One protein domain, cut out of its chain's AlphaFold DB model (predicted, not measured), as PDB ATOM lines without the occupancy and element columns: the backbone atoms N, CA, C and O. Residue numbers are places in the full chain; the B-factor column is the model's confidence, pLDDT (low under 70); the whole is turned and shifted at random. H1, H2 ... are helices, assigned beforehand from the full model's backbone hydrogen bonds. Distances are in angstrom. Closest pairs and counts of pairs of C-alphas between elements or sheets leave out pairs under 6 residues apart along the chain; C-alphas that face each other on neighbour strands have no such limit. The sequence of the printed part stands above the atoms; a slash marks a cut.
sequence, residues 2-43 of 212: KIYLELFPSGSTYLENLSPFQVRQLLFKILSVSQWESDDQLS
ATOM      1  N   LYS A   2     217.500 218.893 350.602       86.81
ATOM      2  CA  LYS A   2     216.073 219.010 350.982       86.81
ATOM      3  C   LYS A   2     215.846 219.576 352.396       86.81
ATOM      4  O   LYS A   2     215.169 220.579 352.531       86.81
ATOM      5  N   ILE A   3     216.536 219.031 353.405       87.25
ATOM      6  CA  ILE A   3     216.464 219.520 354.799       87.25
ATOM      7  C   ILE A   3     216.787 221.018 354.907       87.25
ATOM      8  O   ILE A   3     216.123 221.733 355.642       87.25
ATOM      9  N   TYR A   4     217.786 221.514 354.170       87.69
ATOM     10  CA  TYR A   4     218.110 222.942 354.186       87.69
ATOM     11  C   TYR A   4     216.970 223.778 353.595       87.69
ATOM     12  O   TYR A   4     216.606 224.795 354.169       87.69
ATOM     13  N   LEU A   5     216.388 223.344 352.472       87.38
ATOM     14  CA  LEU A   5     215.270 224.044 351.827       87.38
ATOM     15  C   LEU A   5     214.003 224.044 352.700       87.38
ATOM     16  O   LEU A   5     213.250 225.009 352.667       87.38
ATOM     17  N   GLU A   6     213.793 222.999 353.505       87.81
ATOM     18  CA  GLU A   6     212.725 222.948 354.516       87.81
ATOM     19  C   GLU A   6     212.963 223.932 355.671       87.81
ATOM     20  O   GLU A   6     212.015 224.542 356.157       87.81
ATOM     21  N   LEU A   7     214.214 224.081 356.122       86.38
ATOM     22  CA  LEU A   7     214.580 224.996 357.211       86.38
ATOM     23  C   LEU A   7     214.589 226.465 356.765       86.38
ATOM     24  O   LEU A   7     214.261 227.345 357.554       86.38
ATOM     25  N   PHE A   8     214.950 226.721 355.506       85.50
ATOM     26  CA  PHE A   8     215.077 228.056 354.920       85.50
ATOM     27  C   PHE A   8     214.240 228.172 353.636       85.50
ATOM     28  O   PHE A   8     214.799 228.258 352.533       85.50
ATOM     29  N   PRO A   9     212.898 228.170 353.750       78.44
ATOM     30  CA  PRO A   9     212.016 228.266 352.599       78.44
ATOM     31  C   PRO A   9     212.233 229.602 351.884       78.44
ATOM     32  O   PRO A   9     211.898 230.677 352.371       78.44
ATOM     33  N   SER A  10     212.820 229.518 350.697       67.31
ATOM     34  CA  SER A  10     212.982 230.615 349.744       67.31
ATOM     35  C   SER A  10     212.296 230.186 348.445       67.31
ATOM     36  O   SER A  10     212.240 228.995 348.165       67.31
ATOM     37  N   GLY A  11     211.699 231.121 347.694       65.38
ATOM     38  CA  GLY A  11     210.581 230.886 346.753       65.38
ATOM     39  C   GLY A  11     210.641 229.712 345.750       65.38
ATOM     40  O   GLY A  11     209.595 229.353 345.218       65.38
ATOM     41  N   SER A  12     211.797 229.077 345.523       63.16
ATOM     42  CA  SER A  12     211.900 227.746 344.904       63.16
ATOM     43  C   SER A  12     212.281 226.696 345.952       63.16
ATOM     44  O   SER A  12     213.449 226.535 346.296       63.16
ATOM     45  N   THR A  13     211.295 225.934 346.424       65.06
ATOM     46  CA  THR A  13     211.460 224.859 347.420       65.06
ATOM     47  C   THR A  13     211.995 223.545 346.837       65.06
ATOM     48  O   THR A  13     212.336 222.631 347.584       65.06
ATOM     49  N   TYR A  14     212.072 223.440 345.507       79.25
ATOM     50  CA  TYR A  14     212.390 222.209 344.783       79.25
ATOM     51  C   TYR A  14     213.789 222.266 344.167       79.25
ATOM     52  O   TYR A  14     214.128 223.213 343.456       79.25
ATOM     53  N   LEU A  15     214.595 221.234 344.434       84.44
ATOM     54  CA  LEU A  15     215.994 221.154 344.001       84.44
ATOM     55  C   LEU A  15     216.115 221.120 342.472       84.44
ATOM     56  O   LEU A  15     217.013 221.737 341.911       84.44
ATOM     57  N   GLU A  16     215.194 220.423 341.814       85.62
ATOM     58  CA  GLU A  16     215.089 220.267 340.363       85.62
ATOM     59  C   GLU A  16     214.873 221.590 339.615       85.62
ATOM     60  O   GLU A  16     215.212 221.691 338.438       85.62
ATOM     61  N   ASN A  17     214.376 222.620 340.303       88.25
ATOM     62  CA  ASN A  17     214.126 223.937 339.721       88.25
ATOM     63  C   ASN A  17     215.320 224.893 339.879       88.25
ATOM     64  O   ASN A  17     215.251 226.043 339.444       88.25
ATOM     65  N   LEU A  18     216.405 224.455 340.528       88.69
ATOM     66  CA  LEU A  18     217.588 225.279 340.750       88.69
ATOM     67  C   LEU A  18     218.576 225.150 339.586       88.69
ATOM     68  O   LEU A  18     218.928 224.055 339.152       88.69
ATOM     69  N   SER A  19     219.099 226.287 339.122       91.50
ATOM     70  CA  SER A  19     220.226 226.309 338.184       91.50
ATOM     71  C   SER A  19     221.484 225.674 338.806       91.50
ATOM     72  O   SER A  19     221.658 225.720 340.029       91.50
ATOM     73  N   PRO A  20     222.436 225.164 337.997       93.75
ATOM     74  CA  PRO A  20     223.687 224.599 338.516       93.75
ATOM     75  C   PRO A  20     224.451 225.548 339.453       93.75
ATOM     76  O   PRO A  20     225.046 225.117 340.442       93.75
ATOM     77  N   PHE A  21     224.397 226.856 339.184       93.00
ATOM     78  CA  PHE A  21     224.992 227.875 340.047       93.00
ATOM     79  C   PHE A  21     224.327 227.926 341.431       93.00
ATOM     80  O   PHE A  21     225.030 227.939 342.441       93.00
ATOM     81  N   GLN A  22     222.992 227.898 341.488       90.81
ATOM     82  CA  GLN A  22     222.239 227.884 342.745       90.81
ATOM     83  C   GLN A  22     222.470 226.587 343.528       90.81
ATOM     84  O   GLN A  22     222.680 226.643 344.738       90.81
ATOM     85  N   VAL A  23     222.520 225.431 342.854       91.50
ATOM     86  CA  VAL A  23     222.864 224.148 343.495       91.50
ATOM     87  C   VAL A  23     224.263 224.212 344.116       91.50
ATOM     88  O   VAL A  23     224.450 223.785 345.254       91.50
ATOM     89  N   ARG A  24     225.242 224.800 343.415       93.50
ATOM     90  CA  ARG A  24     226.600 225.001 343.944       93.50
ATOM     91  C   ARG A  24     226.611 225.908 345.176       93.50
ATOM     92  O   ARG A  24     227.296 225.594 346.147       93.50
ATOM     93  N   GLN A  25     225.877 227.020 345.149       90.69
ATOM     94  CA  GLN A  25     225.765 227.921 346.303       90.69
ATOM     95  C   GLN A  25     225.110 227.225 347.500       90.69
ATOM     96  O   GLN A  25     225.623 227.314 348.614       90.69
ATOM     97  N   LEU A  26     224.029 226.481 347.257       89.81
ATOM     98  CA  LEU A  26     223.340 225.694 348.274       89.81
ATOM     99  C   LEU A  26     224.265 224.639 348.885       89.81
ATOM    100  O   LEU A  26     224.321 224.497 350.104       89.81
ATOM    101  N   LEU A  27     225.025 223.921 348.052       91.31
ATOM    102  CA  LEU A  27     226.008 222.947 348.516       91.31
ATOM    103  C   LEU A  27     227.064 223.608 349.400       91.31
ATOM    104  O   LEU A  27     227.334 223.113 350.489       91.31
ATOM    105  N   PHE A  28     227.634 224.730 348.950       90.19
ATOM    106  CA  PHE A  28     228.630 225.464 349.725       90.19
ATOM    107  C   PHE A  28     228.076 225.853 351.096       90.19
ATOM    108  O   PHE A  28     228.722 225.576 352.101       90.19
ATOM    109  N   LYS A  29     226.861 226.411 351.137       88.25
ATOM    110  CA  LYS A  29     226.179 226.797 352.375       88.25
ATOM    111  C   LYS A  29     225.972 225.586 353.295       88.25
ATOM    112  O   LYS A  29     226.356 225.624 354.454       88.25
ATOM    113  N   ILE A  30     225.468 224.463 352.784       89.94
ATOM    114  CA  ILE A  30     225.273 223.245 353.591       89.94
ATOM    115  C   ILE A  30     226.600 222.689 354.123       89.94
ATOM    116  O   ILE A  30     226.666 222.248 355.263       89.94
ATOM    117  N   LEU A  31     227.672 222.706 353.333       90.50
ATOM    118  CA  LEU A  31     228.966 222.181 353.777       90.50
ATOM    119  C   LEU A  31     229.679 223.104 354.779       90.50
ATOM    120  O   LEU A  31     230.591 222.647 355.475       90.50
ATOM    121  N   SER A  32     229.248 224.362 354.897       89.75
ATOM    122  CA  SER A  32     229.844 225.380 355.760       89.75
ATOM    123  C   SER A  32     228.975 225.789 356.956       89.75
ATOM    124  O   SER A  32     229.180 226.885 357.464       89.75
ATOM    125  N   VAL A  33     228.051 224.938 357.441       87.62
ATOM    126  CA  VAL A  33     227.134 225.251 358.573       87.62
ATOM    127  C   VAL A  33     227.832 225.963 359.734       87.62
ATOM    128  O   VAL A  33     227.394 227.027 360.160       87.62
ATOM    129  N   SER A  34     228.989 225.453 360.160       84.00
ATOM    130  CA  SER A  34     229.776 226.018 361.264       84.00
ATOM    131  C   SER A  34     230.262 227.461 361.052       84.00
ATOM    132  O   SER A  34     230.798 228.055 361.979       84.00
ATOM    133  N   GLN A  35     230.181 228.000 359.833       86.12
ATOM    134  CA  GLN A  35     230.619 229.356 359.487       86.12
ATOM    135  C   GLN A  35     229.483 230.382 359.547       86.12
ATOM    136  O   GLN A  35     229.777 231.566 359.622       86.12
ATOM    137  N   TRP A  36     228.218 229.955 359.481       84.75
ATOM    138  CA  TRP A  36     227.066 230.865 359.368       84.75
ATOM    139  C   TRP A  36     225.900 230.521 360.298       84.75
ATOM    140  O   TRP A  36     224.926 231.265 360.348       84.75
ATOM    141  N   GLU A  37     225.971 229.421 361.051       80.94
ATOM    142  CA  GLU A  37     224.897 228.979 361.957       80.94
ATOM    143  C   GLU A  37     224.423 230.058 362.945       80.94
ATOM    144  O   GLU A  37     223.247 230.081 363.304       80.94
ATOM    145  N   SER A  38     225.323 230.959 363.356       78.00
ATOM    146  CA  SER A  38     225.011 232.075 364.257       78.00
ATOM    147  C   SER A  38     224.317 233.240 363.543       78.00
ATOM    148  O   SER A  38     223.492 233.916 364.150       78.00
ATOM    149  N   ASP A  39     224.623 233.451 362.263       76.44
ATOM    150  CA  ASP A  39     224.138 234.593 361.486       76.44
ATOM    151  C   ASP A  39     222.694 234.374 361.008       76.44
ATOM    152  O   ASP A  39     221.876 235.290 361.055       76.44
ATOM    153  N   ASP A  40     222.354 233.138 360.624       74.31
ATOM    154  CA  ASP A  40     221.037 232.787 360.067       74.31
ATOM    155  C   ASP A  40     220.045 232.248 361.125       74.31
ATOM    156  O   ASP A  40     219.032 231.646 360.772       74.31
ATOM    157  N   GLN A  41     220.324 232.440 362.425       80.69
ATOM    158  CA  GLN A  41     219.483 231.990 363.555       80.69
ATOM    159  C   GLN A  41     219.050 230.515 363.459       80.69
ATOM    160  O   GLN A  41     217.900 230.156 363.730       80.69
ATOM    161  N   LEU A  42     219.976 229.635 363.067       89.12
ATOM    162  CA  LEU A  42     219.685 228.214 362.929       89.12
ATOM    163  C   LEU A  42     219.289 227.625 364.291       89.12
ATOM    164  O   LEU A  42     220.053 227.675 365.257       89.12
ATOM    165  N   SER A  43     218.093 227.037 364.372       92.75
ATOM    166  CA  SER A  43     217.640 226.380 365.601       92.75
ATOM    167  C   SER A  43     218.538 225.191 365.956       92.75
ATOM    168  O   SER A  43     219.119 224.552 365.076       92.75
TER     169      SER A  43
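What this domain is: This is residues 2 to 43 of the 212 residues of the protein "Phosphorylase b kinase regulatory subunit" of Apolygus lucorum (UniProt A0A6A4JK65). Three helices and their links make an open frame with few contacts: H2 is the long side, small H1 is set across from it, the link 8 to 19 first runs from H1 along the side opposite H2 and then turns to make one short side up to the start of H2, and H3 with residues 37 to 43 makes the other short side. The printed part has 42 residues, with helices H1, H2, H3 in chain order and no named strand, an all-helix class. It is only just compact, close to loose, with radius of gyration of the C-alphas 10.5 A, and elongated, spanning 28 by 17 by 13 A.

Where its parts are: Find C-alpha 2 at (216.073, 219.010, 350.982), where H1, residues 2 to 7, begins. H2, residues 20 to 31, runs 16.3 A. H3, residues 33 to 36, ends at C-alpha 36, (227.066, 230.865, 359.368).

How they stand to each other: Look at the C-alphas of Tyr 4 and Ile 30, 7.2 A apart, the closest of H1 and H2, which are close but not clearly touching. They run the same way at a steep tilt of 69 degrees, only just short of about perpendicular. H2 and H3 meet only through their tight link; H1 and H3 are apart. Every O i to N i+4 pair is within hydrogen-bond range in H1 and H2; H3 is too short for one.

The domain as a whole: The C-alphas of Glu 16 and Ser 38 are the farthest apart, 28.4 A. The printed part has no cut; the link from H1 to H2 is long, and residues 10 to 13 in it have pLDDT under 70.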